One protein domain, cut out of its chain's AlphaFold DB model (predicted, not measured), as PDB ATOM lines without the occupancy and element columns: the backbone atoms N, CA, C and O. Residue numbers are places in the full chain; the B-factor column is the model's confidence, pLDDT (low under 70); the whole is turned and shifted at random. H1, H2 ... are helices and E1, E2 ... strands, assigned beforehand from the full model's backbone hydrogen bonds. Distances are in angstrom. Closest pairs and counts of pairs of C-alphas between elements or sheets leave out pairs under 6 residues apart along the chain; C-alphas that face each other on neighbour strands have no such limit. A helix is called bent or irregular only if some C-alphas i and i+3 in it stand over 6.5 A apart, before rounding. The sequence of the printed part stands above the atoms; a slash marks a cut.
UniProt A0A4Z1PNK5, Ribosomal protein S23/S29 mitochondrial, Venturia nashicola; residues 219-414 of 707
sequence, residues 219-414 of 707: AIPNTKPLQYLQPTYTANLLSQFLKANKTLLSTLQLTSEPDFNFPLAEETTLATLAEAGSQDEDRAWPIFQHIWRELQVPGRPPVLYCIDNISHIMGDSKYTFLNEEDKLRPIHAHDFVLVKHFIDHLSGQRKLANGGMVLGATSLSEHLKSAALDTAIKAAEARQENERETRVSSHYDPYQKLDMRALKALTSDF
ATOM      1  N   ALA A 219     -38.777  44.911   2.737       92.88
ATOM      2  CA  ALA A 219     -39.475  45.636   1.678       92.88
ATOM      3  C   ALA A 219     -38.488  46.110   0.599       92.88
ATOM      4  O   ALA A 219     -37.419  46.624   0.925       92.88
ATOM      5  N   ILE A 220     -38.851  45.976  -0.680       90.81
ATOM      6  CA  ILE A 220     -38.057  46.508  -1.792       90.81
ATOM      7  C   ILE A 220     -38.409  47.993  -1.988       90.81
ATOM      8  O   ILE A 220     -39.568  48.299  -2.303       90.81
ATOM      9  N   PRO A 221     -37.445  48.925  -1.850       87.75
ATOM     10  CA  PRO A 221     -37.695  50.346  -2.072       87.75
ATOM     11  C   PRO A 221     -38.137  50.621  -3.516       87.75
ATOM     12  O   PRO A 221     -37.837  49.865  -4.437       87.75
ATOM     13  N   ASN A 222     -38.848  51.732  -3.718       86.88
ATOM     14  CA  ASN A 222     -39.315  52.212  -5.027       86.88
ATOM     15  C   ASN A 222     -40.317  51.294  -5.768       86.88
ATOM     16  O   ASN A 222     -40.632  51.546  -6.931       86.88
ATOM     17  N   THR A 223     -40.877  50.269  -5.114       88.25
ATOM     18  CA  THR A 223     -41.910  49.398  -5.707       88.25
ATOM     19  C   THR A 223     -43.335  49.927  -5.489       88.25
ATOM     20  O   THR A 223     -43.672  50.437  -4.422       88.25
ATOM     21  N   LYS A 224     -44.194  49.804  -6.514       83.69
ATOM     22  CA  LYS A 224     -45.630  50.143  -6.468       83.69
ATOM     23  C   LYS A 224     -46.466  48.975  -7.033       83.69
ATOM     24  O   LYS A 224     -46.257  48.625  -8.194       83.69
ATOM     25  N   PRO A 225     -47.395  48.365  -6.265       86.69
ATOM     26  CA  PRO A 225     -47.488  48.436  -4.804       86.69
ATOM     27  C   PRO A 225     -46.184  47.969  -4.134       86.69
ATOM     28  O   PRO A 225     -45.352  47.313  -4.773       86.69
ATOM     29  N   LEU A 226     -46.030  48.324  -2.855       90.69
ATOM     30  CA  LEU A 226     -44.873  47.959  -2.041       90.69
ATOM     31  C   LEU A 226     -44.740  46.433  -1.971       90.69
ATOM     32  O   LEU A 226     -45.671  45.743  -1.559       90.69
ATOM     33  N   GLN A 227     -43.587  45.925  -2.394       93.00
ATOM     34  CA  GLN A 227     -43.316  44.498  -2.537       93.00
ATOM     35  C   GLN A 227     -42.281  44.010  -1.522       93.00
ATOM     36  O   GLN A 227     -41.350  44.734  -1.169       93.00
ATOM     37  N   TYR A 228     -42.431  42.763  -1.078       95.06
ATOM     38  CA  TYR A 228     -41.624  42.170  -0.010       95.06
ATOM     39  C   TYR A 228     -40.815  40.970  -0.510       95.06
ATOM     40  O   TYR A 228     -41.358  40.048  -1.124       95.06
ATOM     41  N   LEU A 229     -39.513  40.961  -0.226       94.62
ATOM     42  CA  LEU A 229     -38.607  39.852  -0.528       94.62
ATOM     43  C   LEU A 229     -38.429  38.934   0.691       94.62
ATOM     44  O   LEU A 229     -38.643  39.350   1.829       94.62
ATOM     45  N   GLN A 230     -38.035  37.683   0.451       95.56
ATOM     46  CA  GLN A 230     -37.726  36.687   1.486       95.56
ATOM     47  C   GLN A 230     -36.337  36.090   1.177       95.56
ATOM     48  O   GLN A 230     -36.251  35.129   0.401       95.56
ATOM     49  N   PRO A 231     -35.244  36.669   1.718       95.12
ATOM     50  CA  PRO A 231     -33.878  36.378   1.264       95.12
ATOM     51  C   PRO A 231     -33.486  34.928   1.574       95.12
ATOM     52  O   PRO A 231     -33.250  34.137   0.659       95.12
ATOM     53  N   THR A 232     -33.604  34.526   2.843       95.56
ATOM     54  CA  THR A 232     -33.360  33.160   3.334       95.56
ATOM     55  C   THR A 232     -34.134  32.091   2.562       95.56
ATOM     56  O   THR A 232     -33.611  31.008   2.307       95.56
ATOM     57  N   TYR A 233     -35.385  32.365   2.167       96.50
ATOM     58  CA  TYR A 233     -36.169  31.404   1.384       96.50
ATOM     59  C   TYR A 233     -35.633  31.282  -0.047       96.50
ATOM     60  O   TYR A 233     -35.469  30.175  -0.555       96.50
ATOM     61  N   THR A 234     -35.304  32.412  -0.676       95.88
ATOM     62  CA  THR A 234     -34.778  32.452  -2.050       95.88
ATOM     63  C   THR A 234     -33.422  31.751  -2.163       95.88
ATOM     64  O   THR A 234     -33.232  30.958  -3.082       95.88
ATOM     65  N   ALA A 235     -32.514  31.944  -1.200       96.25
ATOM     66  CA  ALA A 235     -31.218  31.257  -1.174       96.25
ATOM     67  C   ALA A 235     -31.364  29.728  -1.031       96.25
ATOM     68  O   ALA A 235     -30.720  28.952  -1.743       96.25
ATOM     69  N   ASN A 236     -32.278  29.275  -0.160       96.12
ATOM     70  CA  ASN A 236     -32.586  27.850  -0.019       96.12
ATOM     71  C   ASN A 236     -33.171  27.265  -1.317       96.12
ATOM     72  O   ASN A 236     -32.719  26.200  -1.749       96.12
ATOM     73  N   LEU A 237     -34.106  27.980  -1.957       96.12
ATOM     74  CA  LEU A 237     -34.716  27.613  -3.239       96.12
ATOM     75  C   LEU A 237     -33.677  27.523  -4.370       96.12
ATOM     76  O   LEU A 237     -33.696  26.555  -5.126       96.12
ATOM     77  N   LEU A 238     -32.731  28.465  -4.451       96.06
ATOM     78  CA  LEU A 238     -31.610  28.397  -5.398       96.06
ATOM     79  C   LEU A 238     -30.735  27.162  -5.151       96.06
ATOM     80  O   LEU A 238     -30.403  26.452  -6.099       96.06
ATOM     81  N   SER A 239     -30.439  26.827  -3.889       95.94
ATOM     82  CA  SER A 239     -29.679  25.608  -3.576       95.94
ATOM     83  C   SER A 239     -30.434  24.319  -3.948       95.94
ATOM     84  O   SER A 239     -29.799  23.341  -4.338       95.94
ATOM     85  N   GLN A 240     -31.769  24.294  -3.831       96.12
ATOM     86  CA  GLN A 240     -32.613  23.168  -4.257       96.12
ATOM     87  C   GLN A 240     -32.633  23.052  -5.791       96.12
ATOM     88  O   GLN A 240     -32.386  21.973  -6.332       96.12
ATOM     89  N   PHE A 241     -32.849  24.175  -6.487       96.38
ATOM     90  CA  PHE A 241     -32.865  24.270  -7.949       96.38
ATOM     91  C   PHE A 241     -31.534  23.822  -8.572       96.38
ATOM     92  O   PHE A 241     -31.535  22.983  -9.474       96.38
ATOM     93  N   LEU A 242     -30.407  24.297  -8.032       95.75
ATOM     94  CA  LEU A 242     -29.058  23.866  -8.402       95.75
ATOM     95  C   LEU A 242     -28.889  22.346  -8.277       95.75
ATOM     96  O   LEU A 242     -28.479  21.687  -9.230       95.75
ATOM     97  N   LYS A 243     -29.189  21.784  -7.098       95.50
ATOM     98  CA  LYS A 243     -28.958  20.359  -6.798       95.50
ATOM     99  C   LYS A 243     -29.787  19.439  -7.692       95.50
ATOM    100  O   LYS A 243     -29.304  18.377  -8.062       95.50
ATOM    101  N   ALA A 244     -31.003  19.850  -8.045       95.94
ATOM    102  CA  ALA A 244     -31.909  19.057  -8.867       95.94
ATOM    103  C   ALA A 244     -31.604  19.109 -10.372       95.94
ATOM    104  O   ALA A 244     -31.828  18.123 -11.070       95.94
ATOM    105  N   ASN A 245     -31.099  20.246 -10.864       95.94
ATOM    106  CA  ASN A 245     -30.904  20.520 -12.293       95.94
ATOM    107  C   ASN A 245     -29.416  20.616 -12.690       95.94
ATOM    108  O   ASN A 245     -29.094  21.167 -13.744       95.94
ATOM    109  N   LYS A 246     -28.494  20.120 -11.847       93.12
ATOM    110  CA  LYS A 246     -27.043  20.367 -11.960       93.12
ATOM    111  C   LYS A 246     -26.468  20.061 -13.347       93.12
ATOM    112  O   LYS A 246     -25.686  20.857 -13.848       93.12
ATOM    113  N   THR A 247     -26.880  18.951 -13.960       91.94
ATOM    114  CA  THR A 247     -26.446  18.501 -15.297       91.94
ATOM    115  C   THR A 247     -26.776  19.505 -16.404       91.94
ATOM    116  O   THR A 247     -25.954  19.769 -17.281       91.94
ATOM    117  N   LEU A 248     -27.965  20.104 -16.349       92.38
ATOM    118  CA  LEU A 248     -28.400  21.125 -17.298       92.38
ATOM    119  C   LEU A 248     -27.704  22.457 -16.997       92.38
ATOM    120  O   LEU A 248     -27.105  23.055 -17.883       92.38
ATOM    121  N   LEU A 249     -27.703  22.895 -15.734       92.75
ATOM    122  CA  LEU A 249     -27.157  24.198 -15.331       92.75
ATOM    123  C   LEU A 249     -25.633  24.328 -15.507       92.75
ATOM    124  O   LEU A 249     -25.152  25.446 -15.680       92.75
ATOM    125  N   SER A 250     -24.873  23.226 -15.498       92.50
ATOM    126  CA  SER A 250     -23.445  23.233 -15.854       92.50
ATOM    127  C   SER A 250     -23.188  23.337 -17.360       92.50
ATOM    128  O   SER A 250     -22.087  23.695 -17.760       92.50
ATOM    129  N   THR A 251     -24.184  23.020 -18.192       92.81
ATOM    130  CA  THR A 251     -24.098  23.084 -19.663       92.81
ATOM    131  C   THR A 251     -24.477  24.475 -20.192       92.81
ATOM    132  O   THR A 251     -24.146  24.835 -21.319       92.81
ATOM    133  N   LEU A 252     -25.169  25.285 -19.384       91.31
ATOM    134  CA  LEU A 252     -25.653  26.611 -19.765       91.31
ATOM    135  C   LEU A 252     -24.693  27.714 -19.276       91.31
ATOM    136  O   LEU A 252     -24.686  28.075 -18.097       91.31
ATOM    137  N   GLN A 253     -23.905  28.262 -20.205       90.00
ATOM    138  CA  GLN A 253     -23.166  29.524 -20.044       90.00
ATOM    139  C   GLN A 253     -24.120  30.732 -20.030       90.00
ATOM    140  O   GLN A 253     -25.209  30.651 -20.606       90.00
ATOM    141  N   LEU A 254     -23.707  31.837 -19.401       87.75
ATOM    142  CA  LEU A 254     -24.422  33.124 -19.403       87.75
ATOM    143  C   LEU A 254     -24.476  33.778 -20.799       87.75
ATOM    144  O   LEU A 254     -23.683  33.458 -21.683       87.75
ATOM    145  N   THR A 255     -25.427  34.691 -21.011       85.69
ATOM    146  CA  THR A 255     -25.565  35.488 -22.245       85.69
ATOM    147  C   THR A 255     -25.756  36.983 -21.969       85.69
ATOM    148  O   THR A 255     -25.226  37.807 -22.708       85.69
ATOM    149  N   SER A 256     -26.475  37.352 -20.908       81.50
ATOM    150  CA  SER A 256     -26.567  38.723 -20.398       81.50
ATOM    151  C   SER A 256     -25.473  39.017 -19.374       81.50
ATOM    152  O   SER A 256     -25.170  38.190 -18.516       81.50
ATOM    153  N   GLU A 257     -24.986  40.258 -19.360       78.31
ATOM    154  CA  GLU A 257     -24.285  40.800 -18.193       78.31
ATOM    155  C   GLU A 257     -25.241  40.881 -16.976       78.31
ATOM    156  O   GLU A 257     -26.446  41.117 -17.157       78.31
ATOM    157  N   PRO A 258     -24.757  40.662 -15.738       77.50
ATOM    158  CA  PRO A 258     -25.574  40.738 -14.529       77.50
ATOM    159  C   PRO A 258     -25.583  42.126 -13.875       77.50
ATOM    160  O   PRO A 258     -24.546  42.744 -13.669       77.50
ATOM    161  N   ASP A 259     -26.762  42.577 -13.425       69.88
ATOM    162  CA  ASP A 259     -26.960  43.929 -12.866       69.88
ATOM    163  C   ASP A 259     -26.356  44.145 -11.453       69.88
ATOM    164  O   ASP A 259     -26.596  45.178 -10.824       69.88
ATOM    165  N   PHE A 260     -25.629  43.168 -10.898       75.00
ATOM    166  CA  PHE A 260     -25.131  43.183  -9.519       75.00
ATOM    167  C   PHE A 260     -23.600  43.242  -9.449       75.00
ATOM    168  O   PHE A 260     -22.890  42.457 -10.066       75.00
ATOM    169  N   ASN A 261     -23.096  44.168  -8.628       67.31
ATOM    170  CA  ASN A 261     -21.672  44.473  -8.490       67.31
ATOM    171  C   ASN A 261     -20.911  43.371  -7.720       67.31
ATOM    172  O   ASN A 261     -20.723  43.457  -6.502       67.31
ATOM    173  N   PHE A 262     -20.513  42.316  -8.435       70.25
ATOM    174  CA  PHE A 262     -19.662  41.224  -7.962       70.25
ATOM    175  C   PHE A 262     -18.757  40.728  -9.109       70.25
ATOM    176  O   PHE A 262     -19.255  40.556 -10.222       70.25
ATOM    177  N   PRO A 263     -17.455  40.468  -8.875       67.69
ATOM    178  CA  PRO A 263     -16.546  39.974  -9.909       67.69
ATOM    179  C   PRO A 263     -16.837  38.506 -10.261       67.69
ATOM    180  O   PRO A 263     -16.409  37.582  -9.568       67.69
ATOM    181  N   LEU A 264     -17.555  38.293 -11.362       69.38
ATOM    182  CA  LEU A 264     -17.672  36.992 -12.022       69.38
ATOM    183  C   LEU A 264     -16.524  36.803 -13.020       69.38
ATOM    184  O   LEU A 264     -16.021  37.771 -13.586       69.38
ATOM    185  N   ALA A 265     -16.134  35.551 -13.262       71.56
ATOM    186  CA  ALA A 265     -15.308  35.221 -14.420       71.56
ATOM    187  C   ALA A 265     -16.174  35.227 -15.692       71.56
ATOM    188  O   ALA A 265     -17.345  34.842 -15.650       71.56
ATOM    189  N   GLU A 266     -15.587  35.651 -16.809       59.38
ATOM    190  CA  GLU A 266     -16.297  35.980 -18.055       59.38
ATOM    191  C   GLU A 266     -17.039  34.772 -18.669       59.38
ATOM    192  O   GLU A 266     -18.126  34.934 -19.213       59.38
ATOM    193  N   GLU A 267     -16.536  33.545 -18.476       65.44
ATOM    194  CA  GLU A 267     -17.196  32.293 -18.894       65.44
ATOM    195  C   GLU A 267     -17.887  31.547 -17.728       65.44
ATOM    196  O   GLU A 267     -17.769  30.328 -17.574       65.44
ATOM    197  N   THR A 268     -18.607  32.258 -16.855       81.31
ATOM    198  CA  THR A 268     -19.355  31.613 -15.758       81.31
ATOM    199  C   THR A 268     -20.618  30.878 -16.234       81.31
ATOM    200  O   THR A 268     -21.303  31.266 -17.183       81.31
ATOM    201  N   THR A 269     -20.946  29.777 -15.548       90.62
ATOM    202  CA  THR A 269     -22.133  28.945 -15.824       90.62
ATOM    203  C   THR A 269     -23.302  29.305 -14.907       90.62
ATOM    204  O   THR A 269     -23.107  29.791 -13.784       90.62
ATOM    205  N   LEU A 270     -24.530  28.984 -15.329       91.50
ATOM    206  CA  LEU A 270     -25.720  29.139 -14.483       91.50
ATOM    207  C   LEU A 270     -25.626  28.334 -13.179       91.50
ATOM    208  O   LEU A 270     -26.150  28.778 -12.158       91.50
ATOM    209  N   ALA A 271     -24.918  27.198 -13.176       93.38
ATOM    210  CA  ALA A 271     -24.600  26.463 -11.953       93.38
ATOM    211  C   ALA A 271     -23.758  27.308 -10.978       93.38
ATOM    212  O   ALA A 271     -24.168  27.488  -9.833       93.38
ATOM    213  N   THR A 272     -22.639  27.890 -11.427       91.44
ATOM    214  CA  THR A 272     -21.780  28.731 -10.565       91.44
ATOM    215  C   THR A 272     -22.496  29.981 -10.042       91.44
ATOM    216  O   THR A 272     -22.290  30.378  -8.894       91.44
ATOM    217  N   LEU A 273     -23.402  30.571 -10.831       91.00
ATOM    218  CA  LEU A 273     -24.206  31.706 -10.378       91.00
ATOM    219  C   LEU A 273     -25.273  31.296  -9.340       91.00
ATOM    220  O   LEU A 273     -25.472  31.993  -8.343       91.00
ATOM    221  N   ALA A 274     -25.933  30.151  -9.533       92.75
ATOM    222  CA  ALA A 274     -26.873  29.605  -8.553       92.75
ATOM    223  C   ALA A 274     -26.173  29.167  -7.250       92.75
ATOM    224  O   ALA A 274     -26.765  29.276  -6.175       92.75
ATOM    225  N   GLU A 275     -24.910  28.728  -7.320       92.69
ATOM    226  CA  GLU A 275     -24.066  28.481  -6.146       92.69
ATOM    227  C   GLU A 275     -23.828  29.777  -5.357       92.69
ATOM    228  O   GLU A 275     -24.152  29.811  -4.168       92.69
ATOM    229  N   ALA A 276     -23.394  30.866  -6.003       91.12
ATOM    230  CA  ALA A 276     -23.203  32.167  -5.350       91.12
ATOM    231  C   ALA A 276     -24.490  32.686  -4.671       91.12
ATOM    232  O   ALA A 276     -24.485  33.008  -3.481       91.12
ATOM    233  N   GLY A 277     -25.625  32.663  -5.381       90.75
ATOM    234  CA  GLY A 277     -26.928  33.059  -4.827       90.75
ATOM    235  C   GLY A 277     -27.494  32.121  -3.752       90.75
ATOM    236  O   GLY A 277     -28.487  32.462  -3.114       90.75
ATOM    237  N   SER A 278     -26.879  30.954  -3.529       93.75
ATOM    238  CA  SER A 278     -27.211  30.062  -2.411       93.75
ATOM    239  C   SER A 278     -26.402  30.336  -1.136       93.75
ATOM    240  O   SER A 278     -26.785  29.841  -0.078       93.75
ATOM    241  N   GLN A 279     -25.307  31.105  -1.232       93.00
ATOM    242  CA  GLN A 279     -24.497  31.541  -0.087       93.00
ATOM    243  C   GLN A 279     -24.896  32.955   0.374       93.00
ATOM    244  O   GLN A 279     -25.120  33.172   1.564       93.00
ATOM    245  N   ASP A 280     -25.046  33.900  -0.562       91.88
ATOM    246  CA  ASP A 280     -25.372  35.302  -0.262       91.88
ATOM    247  C   ASP A 280     -26.898  35.521  -0.149       91.88
ATOM    248  O   ASP A 280     -27.560  35.880  -1.129       91.88
ATOM    249  N   GLU A 281     -27.473  35.346   1.050       93.06
ATOM    250  CA  GLU A 281     -28.929  35.480   1.275       93.06
ATOM    251  C   GLU A 281     -29.517  36.809   0.760       93.06
ATOM    252  O   GLU A 281     -30.540  36.800   0.073       93.06
ATOM    253  N   ASP A 282     -28.865  37.944   1.034       90.69
ATOM    254  CA  ASP A 282     -29.345  39.279   0.635       90.69
ATOM    255  C   ASP A 282     -29.363  39.489  -0.891       90.69
ATOM    256  O   ASP A 282     -30.152  40.282  -1.411       90.69
ATOM    257  N   ARG A 283     -28.510  38.765  -1.630       89.12
ATOM    258  CA  ARG A 283     -28.372  38.864  -3.096       89.12
ATOM    259  C   ARG A 283     -29.125  37.770  -3.849       89.12
ATOM    260  O   ARG A 283     -29.268  37.863  -5.070       89.12
ATOM    261  N   ALA A 284     -29.655  36.772  -3.143       93.25
ATOM    262  CA  ALA A 284     -30.366  35.642  -3.730       93.25
ATOM    263  C   ALA A 284     -31.531  36.069  -4.644       93.25
ATOM    264  O   ALA A 284     -31.782  35.420  -5.658       93.25
ATOM    265  N   TRP A 285     -32.225  37.175  -4.335       93.12
ATOM    266  CA  TRP A 285     -33.332  37.660  -5.167       93.12
ATOM    267  C   TRP A 285     -32.882  38.279  -6.512       93.12
ATOM    268  O   TRP A 285     -33.324  37.768  -7.542       93.12
ATOM    269  N   PRO A 286     -31.980  39.286  -6.575       92.00
ATOM    270  CA  PRO A 286     -31.397  39.741  -7.845       92.00
ATOM    271  C   PRO A 286     -30.775  38.614  -8.684       92.00
ATOM    272  O   PRO A 286     -30.998  38.552  -9.893       92.00
ATOM    273  N   ILE A 287     -30.065  37.680  -8.040       92.81
ATOM    274  CA  ILE A 287     -29.456  36.523  -8.710       92.81
ATOM    275  C   ILE A 287     -30.534  35.608  -9.314       92.81
ATOM    276  O   ILE A 287     -30.450  35.262 -10.492       92.81
ATOM    277  N   PHE A 288     -31.601  35.292  -8.570       94.50
ATOM    278  CA  PHE A 288     -32.758  34.558  -9.093       94.50
ATOM    279  C   PHE A 288     -33.418  35.281 -10.282       94.50
ATOM    280  O   PHE A 288     -33.734  34.645 -11.286       94.50
ATOM    281  N   GLN A 289     -33.578  36.609 -10.224       92.62
ATOM    282  CA  GLN A 289     -34.141  37.398 -11.330       92.62
ATOM    283  C   GLN A 289     -33.260  37.416 -12.585       92.62
ATOM    284  O   GLN A 289     -33.785  37.584 -13.687       92.62
ATOM    285  N   HIS A 290     -31.939  37.311 -12.444       92.62
ATOM    286  CA  HIS A 290     -31.020  37.217 -13.577       92.62
ATOM    287  C   HIS A 290     -31.015  35.798 -14.168       92.62
ATOM    288  O   HIS A 290     -31.237  35.648 -15.366       92.62
ATOM    289  N   ILE A 291     -30.921  34.752 -13.335       93.25
ATOM    290  CA  ILE A 291     -31.081  33.354 -13.778       93.25
ATOM    291  C   ILE A 291     -32.413  33.183 -14.530       93.25
ATOM    292  O   ILE A 291     -32.442  32.613 -15.614       93.25
ATOM    293  N   TRP A 292     -33.519  33.736 -14.021       94.06
ATOM    294  CA  TRP A 292     -34.821  33.639 -14.691       94.06
ATOM    295  C   TRP A 292     -34.892  34.384 -16.038       94.06
ATOM    296  O   TRP A 292     -35.694  34.014 -16.894       94.06
ATOM    297  N   ARG A 293     -34.060  35.412 -16.268       93.00
ATOM    298  CA  ARG A 293     -33.899  36.035 -17.596       93.00
ATOM    299  C   ARG A 293     -33.130  35.107 -18.538       93.00
ATOM    300  O   ARG A 293     -33.605  34.841 -19.637       93.00
ATOM    301  N   GLU A 294     -32.022  34.539 -18.074       92.62
ATOM    302  CA  GLU A 294     -31.195  33.600 -18.843       92.62
ATOM    303  C   GLU A 294     -31.950  32.342 -19.295       92.62
ATOM    304  O   GLU A 294     -31.761  31.878 -20.419       92.62
ATOM    305  N   LEU A 295     -32.869  31.823 -18.473       92.31
ATOM    306  CA  LEU A 295     -33.735  30.689 -18.838       92.31
ATOM    307  C   LEU A 295     -34.808  31.025 -19.894       92.31
ATOM    308  O   LEU A 295     -35.431  30.117 -20.445       92.31
ATOM    309  N   GLN A 296     -35.031  32.309 -20.191       91.81
ATOM    310  CA  GLN A 296     -35.951  32.778 -21.234       91.81
ATOM    311  C   GLN A 296     -35.239  33.180 -22.537       91.81
ATOM    312  O   GLN A 296     -35.915  33.530 -23.503       91.81
ATOM    313  N   VAL A 297     -33.904  33.101 -22.602       92.69
ATOM    314  CA  VAL A 297     -33.152  33.229 -23.864       92.69
ATOM    315  C   VAL A 297     -33.623  32.125 -24.828       92.69
ATOM    316  O   VAL A 297     -33.753  30.980 -24.390       92.69
ATOM    317  N   PRO A 298     -33.920  32.418 -26.109       88.75
ATOM    318  CA  PRO A 298     -34.447  31.420 -27.040       88.75
ATOM    319  C   PRO A 298     -33.472  30.251 -27.249       88.75
ATOM    320  O   PRO A 298     -32.268  30.452 -27.394       88.75
ATOM    321  N   GLY A 299     -34.000  29.025 -27.284       86.81
ATOM    322  CA  GLY A 299     -33.217  27.796 -27.480       86.81
ATOM    323  C   GLY A 299     -32.682  27.157 -26.191       86.81
ATOM    324  O   GLY A 299     -31.971  26.156 -26.254       86.81
ATOM    325  N   ARG A 300     -33.032  27.696 -25.017       91.00
ATOM    326  CA  ARG A 300     -32.803  27.046 -23.711       91.00
ATOM    327  C   ARG A 300     -33.904  25.997 -23.443       91.00
ATOM    328  O   ARG A 300     -35.000  26.127 -23.990       91.00
ATOM    329  N   PRO A 301     -33.665  24.969 -22.604       92.50
ATOM    330  CA  PRO A 301     -34.684  23.966 -22.283       92.50
ATOM    331  C   PRO A 301     -35.922  24.578 -21.589       92.50
ATOM    332  O   PRO A 301     -35.779  25.535 -20.820       92.50
ATOM    333  N   PRO A 302     -37.129  24.021 -21.812       94.25
ATOM    334  CA  PRO A 302     -38.367  24.497 -21.196       94.25
ATOM    335  C   PRO A 302     -38.374  24.315 -19.671       94.25
ATOM    336  O   PRO A 302     -37.687  23.453 -19.111       94.25
ATOM    337  N   VAL A 303     -39.197  25.124 -18.996       94.75
ATOM    338  CA  VAL A 303     -39.262  25.184 -17.526       94.75
ATOM    339  C   VAL A 303     -40.584  24.616 -17.000       94.75
ATOM    340  O   VAL A 303     -41.668  25.039 -17.404       94.75
ATOM    341  N   LEU A 304     -40.500  23.694 -16.040       96.00
ATOM    342  CA  LEU A 304     -41.611  23.293 -15.178       96.00
ATOM    343  C   LEU A 304     -41.557  24.109 -13.877       96.00
ATOM    344  O   LEU A 304     -40.624  23.955 -13.091       96.00
ATOM    345  N   TYR A 305     -42.572  24.939 -13.625       96.81
ATOM    346  CA  TYR A 305     -42.704  25.719 -12.391       96.81
ATOM    347  C   TYR A 305     -43.873  25.193 -11.547       96.81
ATOM    348  O   TYR A 305     -45.038  25.266 -11.945       96.81
ATOM    349  N   CYS A 306     -43.568  24.651 -10.370       96.56
ATOM    350  CA  CYS A 306     -44.530  23.996  -9.490       96.56
ATOM    351  C   CYS A 306     -44.694  24.698  -8.138       96.56
ATOM    352  O   CYS A 306     -43.732  25.215  -7.571       96.56
ATOM    353  N   ILE A 307     -45.899  24.609  -7.571       96.69
ATOM    354  CA  ILE A 307     -46.165  24.848  -6.147       96.69
ATOM    355  C   ILE A 307     -47.114  23.775  -5.601       96.69
ATOM    356  O   ILE A 307     -48.162  23.502  -6.196       96.69
ATOM    357  N   ASP A 308     -46.782  23.181  -4.453       95.56
ATOM    358  CA  ASP A 308     -47.767  22.429  -3.665       95.56
ATOM    359  C   ASP A 308     -48.467  23.364  -2.669       95.56
ATOM    360  O   ASP A 308     -47.890  24.332  -2.170       95.56
ATOM    361  N   ASN A 309     -49.717  23.051  -2.344       94.31
ATOM    362  CA  ASN A 309     -50.531  23.762  -1.365       94.31
ATOM    363  C   ASN A 309     -50.793  25.248  -1.711       94.31
ATOM    364  O   ASN A 309     -50.745  26.128  -0.844       94.31
ATOM    365  N   ILE A 310     -51.122  25.519  -2.986       94.88
ATOM    366  CA  ILE A 310     -51.395  26.858  -3.552       94.88
ATOM    367  C   ILE A 310     -52.446  27.661  -2.765       94.88
ATOM    368  O   ILE A 310     -52.418  28.888  -2.732       94.88
ATOM    369  N   SER A 311     -53.355  26.982  -2.068       93.44
ATOM    370  CA  SER A 311     -54.414  27.598  -1.270       93.44
ATOM    371  C   SER A 311     -53.899  28.592  -0.216       93.44
ATOM    372  O   SER A 311     -54.611  29.539   0.098       93.44
ATOM    373  N   HIS A 312     -52.671  28.433   0.305       93.62
ATOM    374  CA  HIS A 312     -52.082  29.391   1.263       93.62
ATOM    375  C   HIS A 312     -51.592  30.702   0.646       93.62
ATOM    376  O   HIS A 312     -51.396  31.648   1.405       93.62
ATOM    377  N   ILE A 313     -51.387  30.779  -0.675       94.62
ATOM    378  CA  ILE A 313     -50.990  32.029  -1.350       94.62
ATOM    379  C   ILE A 313     -52.182  32.819  -1.913       94.62
ATOM    380  O   ILE A 313     -52.007  33.946  -2.353       94.62
ATOM    381  N   MET A 314     -53.398  32.268  -1.852       93.50
ATOM    382  CA  MET A 314     -54.630  32.893  -2.361       93.50
ATOM    383  C   MET A 314     -55.369  33.692  -1.271       93.50
ATOM    384  O   MET A 314     -56.577  33.517  -1.080       93.50
ATOM    385  N   GLY A 315     -54.637  34.508  -0.505       91.38
ATOM    386  CA  GLY A 315     -55.178  35.303   0.601       91.38
ATOM    387  C   GLY A 315     -54.114  36.011   1.449       91.38
ATOM    388  O   GLY A 315     -52.944  36.098   1.076       91.38
ATOM    389  N   ASP A 316     -54.527  36.515   2.613       93.25
ATOM    390  CA  ASP A 316     -53.653  37.241   3.542       93.25
ATOM    391  C   ASP A 316     -52.611  36.328   4.215       93.25
ATOM    392  O   ASP A 316     -52.927  35.247   4.722       93.25
ATOM    393  N   SER A 317     -51.358  36.787   4.263       94.94
ATOM    394  CA  SER A 317     -50.282  36.117   4.997       94.94
ATOM    395  C   SER A 317     -50.280  36.498   6.483       94.94
ATOM    396  O   SER A 317     -50.977  37.412   6.922       94.94
ATOM    397  N   LYS A 318     -49.456  35.810   7.282       94.44
ATOM    398  CA  LYS A 318     -49.218  36.162   8.692       94.44
ATOM    399  C   LYS A 318     -48.072  37.150   8.898       94.44
ATOM    400  O   LYS A 318     -47.844  37.562  10.033       94.44
ATOM    401  N   TYR A 319     -47.345  37.514   7.843       95.06
ATOM    402  CA  TYR A 319     -46.451  38.664   7.915       95.06
ATOM    403  C   TYR A 319     -47.288  39.931   8.032       95.06
ATOM    404  O   TYR A 319     -48.393  40.011   7.500       95.06
ATOM    405  N   THR A 320     -46.754  40.928   8.720       93.62
ATOM    406  CA  THR A 320     -47.470  42.160   9.036       93.62
ATOM    407  C   THR A 320     -46.603  43.361   8.738       93.62
ATOM    408  O   THR A 320     -45.407  43.320   9.003       93.62
ATOM    409  N   PHE A 321     -47.211  44.449   8.280       90.38
ATOM    410  CA  PHE A 321     -46.527  45.719   8.070       90.38
ATOM    411  C   PHE A 321     -47.208  46.841   8.852       90.38
ATOM    412  O   PHE A 321     -48.415  46.797   9.124       90.38
ATOM    413  N   LEU A 322     -46.413  47.842   9.218       88.94
ATOM    414  CA  LEU A 322     -46.911  49.092   9.770       88.94
ATOM    415  C   LEU A 322     -47.437  49.943   8.609       88.94
ATOM    416  O   LEU A 322     -46.737  50.148   7.620       88.94
ATOM    417  N   ASN A 323     -48.692  50.373   8.699       82.75
ATOM    418  CA  ASN A 323     -49.303  51.275   7.720       82.75
ATOM    419  C   ASN A 323     -49.010  52.731   8.109       82.75
ATOM    420  O   ASN A 323     -48.659  52.998   9.253       82.75
ATOM    421  N   GLU A 324     -49.268  53.673   7.200       82.25
ATOM    422  CA  GLU A 324     -49.190  55.129   7.443       82.25
ATOM    423  C   GLU A 324     -50.055  55.604   8.637       82.25
ATOM    424  O   GLU A 324     -49.828  56.668   9.198       82.25
ATOM    425  N   GLU A 325     -51.034  54.794   9.057       86.94
ATOM    426  CA  GLU A 325     -51.887  55.007  10.237       86.94
ATOM    427  C   GLU A 325     -51.306  54.423  11.553       86.94
ATOM    428  O   GLU A 325     -52.068  54.211  12.499       86.94
ATOM    429  N   ASP A 326     -50.027  54.024  11.586       85.06
ATOM    430  CA  ASP A 326     -49.368  53.221  12.645       85.06
ATOM    431  C   ASP A 326     -50.085  51.899  13.003       85.06
ATOM    432  O   ASP A 326     -49.852  51.264  14.036       85.06
ATOM    433  N   LYS A 327     -50.967  51.424  12.116       90.44
ATOM    434  CA  LYS A 327     -51.730  50.185  12.309       90.44
ATOM    435  C   LYS A 327     -51.017  49.004  11.672       90.44
ATOM    436  O   LYS A 327     -50.700  49.011  10.482       90.44
ATOM    437  N   LEU A 328     -50.840  47.960  12.473       92.19
ATOM    438  CA  LEU A 328     -50.335  46.667  12.035       92.19
ATOM    439  C   LEU A 328     -51.419  45.944  11.215       92.19
ATOM    440  O   LEU A 328     -52.458  45.569  11.761       92.19
ATOM    441  N   ARG A 329     -51.193  45.746   9.912       91.44
ATOM    442  CA  ARG A 329     -52.079  44.958   9.029       91.44
ATOM    443  C   ARG A 329     -51.318  43.764   8.443       91.44
ATOM    444  O   ARG A 329     -50.099  43.866   8.281       91.44
ATOM    445  N   PRO A 330     -51.986  42.637   8.133       93.56
ATOM    446  CA  PRO A 330     -51.351  41.540   7.411       93.56
ATOM    447  C   PRO A 330     -50.938  41.981   6.000       93.56
ATOM    448  O   PRO A 330     -51.601  42.812   5.379       93.56
ATOM    449  N   ILE A 331     -49.843  41.415   5.498       94.12
ATOM    450  CA  ILE A 331     -49.394  41.561   4.109       94.12
ATOM    451  C   ILE A 331     -50.142  40.527   3.263       94.12
ATOM    452  O   ILE A 331     -50.163  39.342   3.617       94.12
ATOM    453  N   HIS A 332     -50.731  40.942   2.142       94.12
ATOM    454  CA  HIS A 332     -51.367  40.017   1.200       94.12
ATOM    455  C   HIS A 332     -50.314  39.124   0.537       94.12
ATOM    456  O   HIS A 332     -49.238  39.604   0.182       94.12
ATOM    457  N   ALA A 333     -50.583  37.830   0.343       95.19
ATOM    458  CA  ALA A 333     -49.552  36.922  -0.157       95.19
ATOM    459  C   ALA A 333     -49.018  37.307  -1.555       95.19
ATOM    460  O   ALA A 333     -47.836  37.096  -1.813       95.19
ATOM    461  N   HIS A 334     -49.822  37.935  -2.425       94.56
ATOM    462  CA  HIS A 334     -49.371  38.395  -3.750       94.56
ATOM    463  C   HIS A 334     -48.434  39.619  -3.699       94.56
ATOM    464  O   HIS A 334     -47.844  39.964  -4.721       94.56
ATOM    465  N   ASP A 335     -48.263  40.271  -2.542       94.19
ATOM    466  CA  ASP A 335     -47.303  41.374  -2.382       94.19
ATOM    467  C   ASP A 335     -45.868  40.857  -2.103       94.19
ATOM    468  O   ASP A 335     -44.907  41.629  -2.136       94.19
ATOM    469  N   PHE A 336     -45.678  39.544  -1.895       95.81
ATOM    470  CA  PHE A 336     -44.351  38.912  -1.862       95.81
ATOM    471  C   PHE A 336     -43.835  38.618  -3.271       95.81
ATOM    472  O   PHE A 336     -44.521  37.964  -4.055       95.81
ATOM    473  N   VAL A 337     -42.601  39.019  -3.598       95.12
ATOM    474  CA  VAL A 337     -42.133  38.994  -5.001       95.12
ATOM    475  C   VAL A 337     -42.022  37.584  -5.578       95.12
ATOM    476  O   VAL A 337     -42.331  37.390  -6.747       95.12
ATOM    477  N   LEU A 338     -41.651  36.585  -4.770       94.88
ATOM    478  CA  LEU A 338     -41.588  35.184  -5.205       94.88
ATOM    479  C   LEU A 338     -42.986  34.573  -5.423       94.88
ATOM    480  O   LEU A 338     -43.184  33.807  -6.364       94.88
ATOM    481  N   VAL A 339     -43.972  34.946  -4.597       95.56
ATOM    482  CA  VAL A 339     -45.378  34.545  -4.787       95.56
ATOM    483  C   VAL A 339     -45.935  35.210  -6.041       95.56
ATOM    484  O   VAL A 339     -46.487  34.531  -6.902       95.56
ATOM    485  N   LYS A 340     -45.730  36.523  -6.178       94.44
ATOM    486  CA  LYS A 340     -46.106  37.298  -7.358       94.44
ATOM    487  C   LYS A 340     -45.478  36.729  -8.624       94.44
ATOM    488  O   LYS A 340     -46.173  36.520  -9.601       94.44
ATOM    489  N   HIS A 341     -44.194  36.390  -8.589       95.00
ATOM    490  CA  HIS A 341     -43.494  35.762  -9.703       95.00
ATOM    491  C   HIS A 341     -44.169  34.458 -10.158       95.00
ATOM    492  O   HIS A 341     -44.353  34.261 -11.356       95.00
ATOM    493  N   PHE A 342     -44.598  33.593  -9.235       95.88
ATOM    494  CA  PHE A 342     -45.386  32.408  -9.588       95.88
ATOM    495  C   PHE A 342     -46.775  32.773 -10.151       95.88
ATOM    496  O   PHE A 342     -47.183  32.251 -11.190       95.88
ATOM    497  N   ILE A 343     -47.487  33.699  -9.504       94.31
ATOM    498  CA  ILE A 343     -48.837  34.129  -9.895       94.31
ATOM    499  C   ILE A 343     -48.862  34.841 -11.258       94.31
ATOM    500  O   ILE A 343     -49.776  34.608 -12.044       94.31
ATOM    501  N   ASP A 344     -47.857  35.643 -11.595       93.31
ATOM    502  CA  ASP A 344     -47.728  36.316 -12.891       93.31
ATOM    503  C   ASP A 344     -47.603  35.293 -14.045       93.31
ATOM    504  O   ASP A 344     -48.121  35.524 -15.138       93.31
ATOM    505  N   HIS A 345     -46.980  34.130 -13.803       93.00
ATOM    506  CA  HIS A 345     -46.915  33.030 -14.777       93.00
ATOM    507  C   HIS A 345     -48.179  32.152 -14.768       93.00
ATOM    508  O   HIS A 345     -48.626  31.717 -15.828       93.00
ATOM    509  N   LEU A 346     -48.807  31.917 -13.609       92.69
ATOM    510  CA  LEU A 346     -50.077  31.175 -13.520       92.69
ATOM    511  C   LEU A 346     -51.238  31.944 -14.175       92.69
ATOM    512  O   LEU A 346     -52.021  31.363 -14.922       92.69
ATOM    513  N   SER A 347     -51.312  33.256 -13.953       90.00
ATOM    514  CA  SER A 347     -52.263  34.179 -14.594       90.00
ATOM    515  C   SER A 347     -52.000  34.364 -16.091       90.00
ATOM    516  O   SER A 347     -52.918  34.684 -16.842       90.00
ATOM    517  N   GLY A 348     -50.773  34.092 -16.551       87.56
ATOM    518  CA  GLY A 348     -50.364  34.241 -17.948       87.56
ATOM    519  C   GLY A 348     -49.997  35.675 -18.342       87.56
ATOM    520  O   GLY A 348     -49.766  35.929 -19.525       87.56
ATOM    521  N   GLN A 349     -49.902  36.594 -17.370       87.69
ATOM    522  CA  GLN A 349     -49.337  37.938 -17.560       87.69
ATOM    523  C   GLN A 349     -47.864  37.869 -17.994       87.69
ATOM    524  O   GLN A 349     -47.400  38.705 -18.765       87.69
ATOM    525  N   ARG A 350     -47.141  36.838 -17.538       88.81
ATOM    526  CA  ARG A 350     -45.828  36.431 -18.049       88.81
ATOM    527  C   ARG A 350     -45.949  35.061 -18.712       88.81
ATOM    528  O   ARG A 350     -46.525  34.138 -18.137       88.81
ATOM    529  N   LYS A 351     -45.393  34.925 -19.914       89.50
ATOM    530  CA  LYS A 351     -45.342  33.670 -20.683       89.50
ATOM    531  C   LYS A 351     -43.899  33.182 -20.757       89.50
ATOM    532  O   LYS A 351     -42.987  33.999 -20.812       89.50
ATOM    533  N   LEU A 352     -43.692  31.867 -20.760       90.56
ATOM    534  CA  LEU A 352     -42.363  31.271 -20.886       90.56
ATOM    535  C   LEU A 352     -41.964  31.260 -22.367       90.56
ATOM    536  O   LEU A 352     -42.643  30.627 -23.174       90.56
ATOM    537  N   ALA A 353     -40.878  31.953 -22.722       89.19
ATOM    538  CA  ALA A 353     -40.438  32.107 -24.113       89.19
ATOM    539  C   ALA A 353     -40.072  30.772 -24.791       89.19
ATOM    540  O   ALA A 353     -40.445  30.543 -25.936       89.19
ATOM    541  N   ASN A 354     -39.415  29.867 -24.058       90.00
ATOM    542  CA  ASN A 354     -39.075  28.510 -24.514       90.00
ATOM    543  C   ASN A 354     -40.214  27.491 -24.291       90.00
ATOM    544  O   ASN A 354     -40.001  26.284 -24.381       90.00
ATOM    545  N   GLY A 355     -41.419  27.956 -23.947       89.56
ATOM    546  CA  GLY A 355     -42.497  27.102 -23.462       89.56
ATOM    547  C   GLY A 355     -42.221  26.491 -22.087       89.56
ATOM    548  O   GLY A 355     -41.295  26.872 -21.366       89.56
ATOM    549  N   GLY A 356     -43.082  25.551 -21.704       90.50
ATOM    550  CA  GLY A 356     -43.019  24.869 -20.414       90.50
ATOM    551  C   GLY A 356     -44.385  24.778 -19.745       90.50
ATOM    552  O   GLY A 356     -45.428  24.939 -20.387       90.50
ATOM    553  N   MET A 357     -44.395  24.513 -18.439       93.31
ATOM    554  CA  MET A 357     -45.634  24.258 -17.708       93.31
ATOM    555  C   MET A 357     -45.634  24.865 -16.301       93.31
ATOM    556  O   MET A 357     -44.648  24.784 -15.575       93.31
ATOM    557  N   VAL A 358     -46.769  25.439 -15.897       95.69
ATOM    558  CA  VAL A 358     -47.010  25.974 -14.549       95.69
ATOM    559  C   VAL A 358     -48.076  25.121 -13.862       95.69
ATOM    560  O   VAL A 358     -49.207  25.041 -14.347       95.69
ATOM    561  N   LEU A 359     -47.727  24.488 -12.737       95.94
ATOM    562  CA  LEU A 359     -48.629  23.621 -11.970       95.94
ATOM    563  C   LEU A 359     -48.820  24.116 -10.535       95.94
ATOM    564  O   LEU A 359     -47.854  24.300  -9.794       95.94
ATOM    565  N   GLY A 360     -50.077  24.255 -10.113       96.12
ATOM    566  CA  GLY A 360     -50.437  24.552  -8.724       96.12
ATOM    567  C   GLY A 360     -51.299  23.459  -8.110       96.12
ATOM    568  O   GLY A 360     -52.436  23.270  -8.536       96.12
ATOM    569  N   ALA A 361     -50.813  22.751  -7.090       96.25
ATOM    570  CA  ALA A 361     -51.622  21.755  -6.388       96.25
ATOM    571  C   ALA A 361     -52.390  22.358  -5.204       96.25
ATOM    572  O   ALA A 361     -51.840  23.071  -4.365       96.25
ATOM    573  N   THR A 362     -53.682  22.047  -5.109       95.38
ATOM    574  CA  THR A 362     -54.507  22.382  -3.936       95.38
ATOM    575  C   THR A 362     -54.331  21.339  -2.831       95.38
ATOM    576  O   THR A 362     -54.264  20.141  -3.108       95.38
ATOM    577  N   SER A 363     -54.365  21.742  -1.557       91.44
ATOM    578  CA  SER A 363     -54.445  20.802  -0.427       91.44
ATOM    579  C   SER A 363     -55.794  20.903   0.276       91.44
ATOM    580  O   SER A 363     -56.406  21.959   0.325       91.44
ATOM    581  N   LEU A 364     -56.244  19.792   0.862       90.69
ATOM    582  CA  LEU A 364     -57.372  19.759   1.807       90.69
ATOM    583  C   LEU A 364     -56.953  19.197   3.181       90.69
ATOM    584  O   LEU A 364     -57.783  18.976   4.065       90.69
ATOM    585  N   SER A 365     -55.652  18.951   3.387       85.56
ATOM    586  CA  SER A 365     -55.135  18.496   4.686       85.56
ATOM    587  C   SER A 365     -54.894  19.659   5.640       85.56
ATOM    588  O   SER A 365     -55.371  19.606   6.770       85.56
ATOM    589  N   GLU A 366     -54.218  20.702   5.161       86.25
ATOM    590  CA  GLU A 366     -53.957  21.954   5.873       86.25
ATOM    591  C   GLU A 366     -53.848  23.073   4.827       86.25
ATOM    592  O   GLU A 366     -52.852  23.151   4.112       86.25
ATOM    593  N   HIS A 367     -54.894  23.893   4.708       91.00
ATOM    594  CA  HIS A 367     -55.069  24.921   3.676       91.00
ATOM    595  C   HIS A 367     -55.762  26.154   4.267       91.00
ATOM    596  O   HIS A 367     -56.545  26.026   5.213       91.00
ATOM    597  N   LEU A 368     -55.506  27.331   3.697       88.81
ATOM    598  CA  LEU A 368     -56.382  28.488   3.863       88.81
ATOM    599  C   LEU A 368     -57.628  28.287   2.983       88.81
ATOM    600  O   LEU A 368     -57.511  27.870   1.831       88.81
ATOM    601  N   LYS A 369     -58.822  28.555   3.521       89.06
ATOM    602  CA  LYS A 369     -60.067  28.532   2.740       89.06
ATOM    603  C   LYS A 369     -60.180  29.840   1.960       89.06
ATOM    604  O   LYS A 369     -60.372  30.882   2.582       89.06
ATOM    605  N   SER A 370     -60.078  29.782   0.634       90.00
ATOM    606  CA  SER A 370     -60.194  30.953  -0.238       90.00
ATOM    607  C   SER A 370     -61.347  30.765  -1.220       90.00
ATOM    608  O   SER A 370     -61.252  29.994  -2.173       90.00
ATOM    609  N   ALA A 371     -62.436  31.499  -0.990       89.88
ATOM    610  CA  ALA A 371     -63.635  31.458  -1.825       89.88
ATOM    611  C   ALA A 371     -63.362  31.856  -3.287       89.88
ATOM    612  O   ALA A 371     -64.010  31.349  -4.202       89.88
ATOM    613  N   ALA A 372     -62.376  32.734  -3.506       90.31
ATOM    614  CA  ALA A 372     -61.944  33.146  -4.837       90.31
ATOM    615  C   ALA A 372     -61.289  31.990  -5.607       90.31
ATOM    616  O   ALA A 372     -61.611  31.781  -6.774       90.31
ATOM    617  N   LEU A 373     -60.440  31.195  -4.941       91.50
ATOM    618  CA  LEU A 373     -59.855  29.986  -5.522       91.50
ATOM    619  C   LEU A 373     -60.937  28.933  -5.811       91.50
ATOM    620  O   LEU A 373     -60.980  28.400  -6.916       91.50
ATOM    621  N   ASP A 374     -61.839  28.672  -4.861       91.38
ATOM    622  CA  ASP A 374     -62.914  27.683  -5.033       91.38
ATOM    623  C   ASP A 374     -63.896  28.071  -6.160       91.38
ATOM    624  O   ASP A 374     -64.386  27.202  -6.881       91.38
ATOM    625  N   THR A 375     -64.172  29.366  -6.343       90.31
ATOM    626  CA  THR A 375     -65.017  29.894  -7.433       90.31
ATOM    627  C   THR A 375     -64.305  29.826  -8.785       90.31
ATOM    628  O   THR A 375     -64.898  29.366  -9.759       90.31
ATOM    629  N   ALA A 376     -63.023  30.206  -8.847       89.81
ATOM    630  CA  ALA A 376     -62.222  30.105 -10.067       89.81
ATOM    631  C   ALA A 376     -62.061  28.648 -10.540       89.81
ATOM    632  O   ALA A 376     -62.165  28.380 -11.734       89.81
ATOM    633  N   ILE A 377     -61.879  27.699  -9.611       91.56
ATOM    634  CA  ILE A 377     -61.828  26.261  -9.920       91.56
ATOM    635  C   ILE A 377     -63.151  25.788 -10.535       91.56
ATOM    636  O   ILE A 377     -63.121  25.169 -11.592       91.56
ATOM    637  N   LYS A 378     -64.301  26.114  -9.923       89.88
ATOM    638  CA  LYS A 378     -65.622  25.736 -10.462       89.88
ATOM    639  C   LYS A 378     -65.853  26.297 -11.864       89.88
ATOM    640  O   LYS A 378     -66.319  25.566 -12.723       89.88
ATOM    641  N   ALA A 379     -65.504  27.564 -12.097       87.81
ATOM    642  CA  ALA A 379     -65.653  28.193 -13.408       87.81
ATOM    643  C   ALA A 379     -64.758  27.537 -14.474       87.81
ATOM    644  O   ALA A 379     -65.211  27.274 -15.582       87.81
ATOM    645  N   ALA A 380     -63.506  27.222 -14.137       88.06
ATOM    646  CA  ALA A 380     -62.598  26.532 -15.052       88.06
ATOM    647  C   ALA A 380     -63.012  25.071 -15.325       88.06
ATOM    648  O   ALA A 380     -62.773  24.568 -16.419       88.06
ATOM    649  N   GLU A 381     -63.659  24.399 -14.369       87.88
ATOM    650  CA  GLU A 381     -64.256  23.069 -14.564       87.88
ATOM    651  C   GLU A 381     -65.531  23.144 -15.423       87.88
ATOM    652  O   GLU A 381     -65.656  22.389 -16.383       87.88
ATOM    653  N   ALA A 382     -66.422  24.109 -15.167       86.50
ATOM    654  CA  ALA A 382     -67.618  24.342 -15.980       86.50
ATOM    655  C   ALA A 382     -67.268  24.621 -17.450       86.50
ATOM    656  O   ALA A 382     -67.904  24.064 -18.333       86.50
ATOM    657  N   ARG A 383     -66.193  25.375 -17.731       83.62
ATOM    658  CA  ARG A 383     -65.661  25.574 -19.096       83.62
ATOM    659  C   ARG A 383     -65.165  24.298 -19.773       83.62
ATOM    660  O   ARG A 383     -65.255  24.193 -20.991       83.62
ATOM    661  N   GLN A 384     -64.597  23.363 -19.009       84.12
ATOM    662  CA  GLN A 384     -64.107  22.084 -19.534       84.12
ATOM    663  C   GLN A 384     -65.253  21.122 -19.875       84.12
ATOM    664  O   GLN A 384     -65.086  20.278 -20.752       84.12
ATOM    665  N   GLU A 385     -66.397  21.246 -19.195       83.75
ATOM    666  CA  GLU A 385     -67.599  20.443 -19.449       83.75
ATOM    667  C   GLU A 385     -68.542  21.117 -20.474       83.75
ATOM    668  O   GLU A 385     -69.053  20.444 -21.366       83.75
ATOM    669  N   ASN A 386     -68.717  22.443 -20.397       79.06
ATOM    670  CA  ASN A 386     -69.620  23.269 -21.204       79.06
ATOM    671  C   ASN A 386     -68.970  24.619 -21.588       79.06
ATOM    672  O   ASN A 386     -68.986  25.576 -20.812       79.06
ATOM    673  N   GLU A 387     -68.526  24.777 -22.838       66.25
ATOM    674  CA  GLU A 387     -67.942  26.035 -23.365       66.25
ATOM    675  C   GLU A 387     -68.857  27.275 -23.177       66.25
ATOM    676  O   GLU A 387     -68.394  28.409 -23.023       66.25
ATOM    677  N   ARG A 388     -70.181  27.055 -23.120       58.97
ATOM    678  CA  ARG A 388     -71.207  28.096 -22.921       58.97
ATOM    679  C   ARG A 388     -71.336  28.597 -21.478       58.97
ATOM    680  O   ARG A 388     -71.822  29.708 -21.280       58.97
ATOM    681  N   GLU A 389     -70.907  27.835 -20.471       58.84
ATOM    682  CA  GLU A 389     -70.963  28.240 -19.053       58.84
ATOM    683  C   GLU A 389     -69.659  28.932 -18.625       58.84
ATOM    684  O   GLU A 389     -69.037  28.627 -17.611       58.84
ATOM    685  N   THR A 390     -69.218  29.889 -19.442       59.94
ATOM    686  CA  THR A 390     -67.860  30.445 -19.389       59.94
ATOM    687  C   THR A 390     -67.642  31.441 -18.244       59.94
ATOM    688  O   THR A 390     -66.532  31.537 -17.716       59.94
ATOM    689  N   ARG A 391     -68.676  32.203 -17.853       67.12
ATOM    690  CA  ARG A 391     -68.538  33.373 -16.964       67.12
ATOM    691  C   ARG A 391     -68.411  32.998 -15.490       67.12
ATOM    692  O   ARG A 391     -69.368  32.528 -14.886       67.12
ATOM    693  N   VAL A 392     -67.296  33.380 -14.867       71.38
ATOM    694  CA  VAL A 392     -67.007  33.180 -13.423       71.38
ATOM    695  C   VAL A 392     -68.122  33.686 -12.492       71.38
ATOM    696  O   VAL A 392     -68.333  33.139 -11.409       71.38
ATOM    697  N   SER A 393     -68.864  34.712 -12.917       67.38
ATOM    698  CA  SER A 393     -69.973  35.311 -12.169       67.38
ATOM    699  C   SER A 393     -71.146  34.362 -11.886       67.38
ATOM    700  O   SER A 393     -71.921  34.651 -10.981       67.38
ATOM    701  N   SER A 394     -71.296  33.245 -12.610       74.38
ATOM    702  CA  SER A 394     -72.337  32.234 -12.340       74.38
ATOM    703  C   SER A 394     -72.089  31.443 -11.049       74.38
ATOM    704  O   SER A 394     -73.030  30.962 -10.422       74.38
ATOM    705  N   HIS A 395     -70.824  31.313 -10.635       80.12
ATOM    706  CA  HIS A 395     -70.401  30.523  -9.473       80.12
ATOM    707  C   HIS A 395     -69.982  31.391  -8.273       80.12
ATOM    708  O   HIS A 395     -69.461  30.869  -7.285       80.12
ATOM    709  N   TYR A 396     -70.205  32.704  -8.367       81.12
ATOM    710  CA  TYR A 396     -69.896  33.706  -7.353       81.12
ATOM    711  C   TYR A 396     -71.034  33.840  -6.328       81.12
ATOM    712  O   TYR A 396     -72.177  34.096  -6.697       81.12
ATOM    713  N   ASP A 397     -70.716  33.716  -5.036       84.88
ATOM    714  CA  ASP A 397     -71.638  34.049  -3.942       84.88
ATOM    715  C   ASP A 397     -71.444  35.527  -3.535       84.88
ATOM    716  O   ASP A 397     -70.404  35.856  -2.953       84.88
ATOM    717  N   PRO A 398     -72.416  36.426  -3.795       84.25
ATOM    718  CA  PRO A 398     -72.292  37.849  -3.482       84.25
ATOM    719  C   PRO A 398     -72.300  38.161  -1.979       84.25
ATOM    720  O   PRO A 398     -71.940  39.276  -1.596       84.25
ATOM    721  N   TYR A 399     -72.693  37.215  -1.121       86.25
ATOM    722  CA  TYR A 399     -72.667  37.375   0.334       86.25
ATOM    723  C   TYR A 399     -71.359  36.877   0.962       86.25
ATOM    724  O   TYR A 399     -71.082  37.161   2.132       86.25
ATOM    725  N   GLN A 400     -70.524  36.161   0.203       86.06
ATOM    726  CA  GLN A 400     -69.231  35.688   0.674       86.06
ATOM    727  C   GLN A 400     -68.142  36.738   0.415       86.06
ATOM    728  O   GLN A 400     -67.953  37.202  -0.705       86.06
ATOM    729  N   LYS A 401     -67.355  37.086   1.447       84.88
ATOM    730  CA  LYS A 401     -66.179  37.956   1.275       84.88
ATOM    731  C   LYS A 401     -65.121  37.237   0.424       84.88
ATOM    732  O   LYS A 401     -64.303  36.487   0.960       84.88
ATOM    733  N   LEU A 402     -65.126  37.487  -0.882       84.75
ATOM    734  CA  LEU A 402     -64.065  37.061  -1.788       84.75
ATOM    735  C   LEU A 402     -62.831  37.966  -1.696       84.75
ATOM    736  O   LEU A 402     -62.888  39.130  -1.298       84.75
ATOM    737  N   ASP A 403     -61.704  37.396  -2.107       89.06
ATOM    738  CA  ASP A 403     -60.472  38.123  -2.372       89.06
ATOM    739  C   ASP A 403     -60.405  38.468  -3.865       89.06
ATOM    740  O   ASP A 403     -60.171  37.607  -4.718       89.06
ATOM    741  N   MET A 404     -60.611  39.747  -4.179       87.00
ATOM    742  CA  MET A 404     -60.624  40.231  -5.561       87.00
ATOM    743  C   MET A 404     -59.239  40.193  -6.221       87.00
ATOM    744  O   MET A 404     -59.162  40.102  -7.445       87.00
ATOM    745  N   ARG A 405     -58.141  40.217  -5.444       88.50
ATOM    746  CA  ARG A 405     -56.775  40.069  -5.980       88.50
ATOM    747  C   ARG A 405     -56.526  38.627  -6.412       88.50
ATOM    748  O   ARG A 405     -55.959  38.405  -7.479       88.50
ATOM    749  N   ALA A 406     -56.975  37.660  -5.610       89.06
ATOM    750  CA  ALA A 406     -56.908  36.243  -5.958       89.06
ATOM    751  C   ALA A 406     -57.804  35.914  -7.169       89.06
ATOM    752  O   ALA A 406     -57.351  35.253  -8.101       89.06
ATOM    753  N   LEU A 407     -59.038  36.434  -7.206       88.56
ATOM    754  CA  LEU A 407     -59.971  36.184  -8.313       88.56
ATOM    755  C   LEU A 407     -59.463  36.761  -9.648       88.56
ATOM    756  O   LEU A 407     -59.431  36.046 -10.648       88.56
ATOM    757  N   LYS A 408     -58.995  38.019  -9.653       87.44
ATOM    758  CA  LYS A 408     -58.412  38.672 -10.841       87.44
ATOM    759  C   LYS A 408     -57.118  37.999 -11.322       87.44
ATOM    760  O   LYS A 408     -56.820  38.014 -12.510       87.44
ATOM    761  N   ALA A 409     -56.339  37.404 -10.421       86.25
ATOM    762  CA  ALA A 409     -55.136  36.666 -10.801       86.25
ATOM    763  C   ALA A 409     -55.441  35.312 -11.467       86.25
ATOM    764  O   ALA A 409     -54.650  34.835 -12.274       86.25
ATOM    765  N   LEU A 410     -56.569  34.681 -11.129       85.94
ATOM    766  CA  LEU A 410     -56.962  33.383 -11.683       85.94
ATOM    767  C   LEU A 410     -57.887  33.496 -12.901       85.94
ATOM    768  O   LEU A 410     -57.983  32.543 -13.670       85.94
ATOM    769  N   THR A 411     -58.579  34.628 -13.071       82.38
ATOM    770  CA  THR A 411     -59.628  34.790 -14.087       82.38
ATOM    771  C   THR A 411     -59.607  36.180 -14.726       82.38
ATOM    772  O   THR A 411     -59.560  37.194 -14.031       82.38
ATOM    773  N   SER A 412     -59.677  36.222 -16.057       70.06
ATOM    774  CA  SER A 412     -59.739  37.452 -16.863       70.06
ATOM    775  C   SER A 412     -61.127  38.101 -16.883       70.06
ATOM    776  O   SER A 412     -61.244  39.316 -17.021       70.06
ATOM    777  N   ASP A 413     -62.185  37.301 -16.736       61.75
ATOM    778  CA  ASP A 413     -63.589  37.692 -16.917       61.75
ATOM    779  C   ASP A 413     -64.010  38.907 -16.090       61.75
ATOM    780  O   ASP A 413     -64.814  39.719 -16.544       61.75
ATOM    781  N   PHE A 414     -63.494  39.021 -14.864       57.00
ATOM    782  CA  PHE A 414     -63.993  39.996 -13.899       57.00
ATOM    783  C   PHE A 414     -63.694  41.449 -14.309       57.00
ATOM    784  O   PHE A 414     -64.404  42.364 -13.894       57.00
TER     785      PHE A 414
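What this domain is: This is residues 219 to 414 of the 707 residues of the protein "Ribosomal protein S23/S29 mitochondrial" of Venturia nashicola (UniProt A0A4Z1PNK5). Three groups stand in a row along the longest axis: an up-and-down bundle of three helices, H1, H2 and H3, at one end; helix H5 over a two-stranded sheet, E2 and E5, in the middle; and the helices H6, H7 and H8 at the other end. From the middle group the hairpin of E3 and E4 sticks out sideways, with residues 323 to 327 at its tip. The printed part has 196 residues with eight named helices and five named strands, in the order E1 H1 H2 H3 E2 H4 E3 E4 H5 E5 H6 H7 H8. E2 and E5 are parallel, E3 and E4 antiparallel, and the class is mixed, helices and strands. The whole is compact, with a radius of gyration of the C-alphas of 19.1 A and spans of 59 by 47 by 31 A.

How they stand to each other: E1, residues 227 to 229, pairs with no named strand, but residues 219 to 220 pair antiparallel with its residues 227 to 228. H1, residues 231 to 249, has a kink of 57 degrees near residue 243 and is irregular, with C-alphas 244 and 247 8.5 A apart. H2, residues 270 to 279, touches H1 at a shallow tilt of 26 degrees, opposite ways, the closest C-alphas being those of Ala 235 and Ser 278, 4.4 A; the two form a helical hairpin. H3, residues 281 to 294, is irregular too, with C-alphas 282 and 285 7.2 A apart. It forms a second helical hairpin with H2, touching it at a shallow tilt of 18 degrees, with the C-alphas of Gly 277 and Ala 284 closest at 4.4 A. These three form the bundle, up and down, each running against the one before it. E2, residues 303 to 307, and E5, residues 356 to 361, are parallel neighbours at 8 degrees; N 305 and O 357 are within hydrogen-bond range at 2.9 A. H4, residues 310 to 313, follows E2. E3, residues 316 to 322, and E4, residues 328 to 332, form an antiparallel hairpin at 137 degrees, with N 331 and O 319 at 2.8 A. H5, residues 337 to 346, is close to, but not clearly touching, H4; the C-alphas of Ile 313 and Val 339 are 7.0 A apart. The closest C-alphas of H5 and E5 are those of Leu 346 and Val 358, 6.1 A. H3 and H5 are near each other. H6, residues 371 to 385, touches H7, residues 392 to 395, with its residues 375 to 379 alone; Ala 379 and Val 392 have the closest C-alphas, 5.2 A. H8, residues 404 to 410, touches H5 at a steep tilt of 52 degrees, the same way, closest at the C-alphas of Ile 343 and Ala 409, 6.9 A. Each O i to N i+4 pair is within hydrogen-bond range in H2, H6 and H8; the counts are 13 of 15 in H1, 8 of 10 in H3 and 5 of 6 in H5, and H4 and H7 are too short for such a pair.

Where its parts are: E1 begins at C-alpha 227, (-43.316, 44.498, -2.537). From first to last C-alpha, H1 is 21.7 A long, H6 21.2 A, H3 20.3 A and E5 16.7 A. H5 begins at C-alpha 337, (-42.133, 38.994, -5.001), and H8 ends at C-alpha 410, (-56.962, 33.383, -11.683).

The domain as a whole: The C-alphas farthest apart are those of Glu 266 and Tyr 399, 59.3 A. The printed part has no cut. The link from H1 to H2, residues 250 to 269, is long. The mean pLDDT of the printed part is 88.5, and 14 residues are under 70, among them 387 to 391.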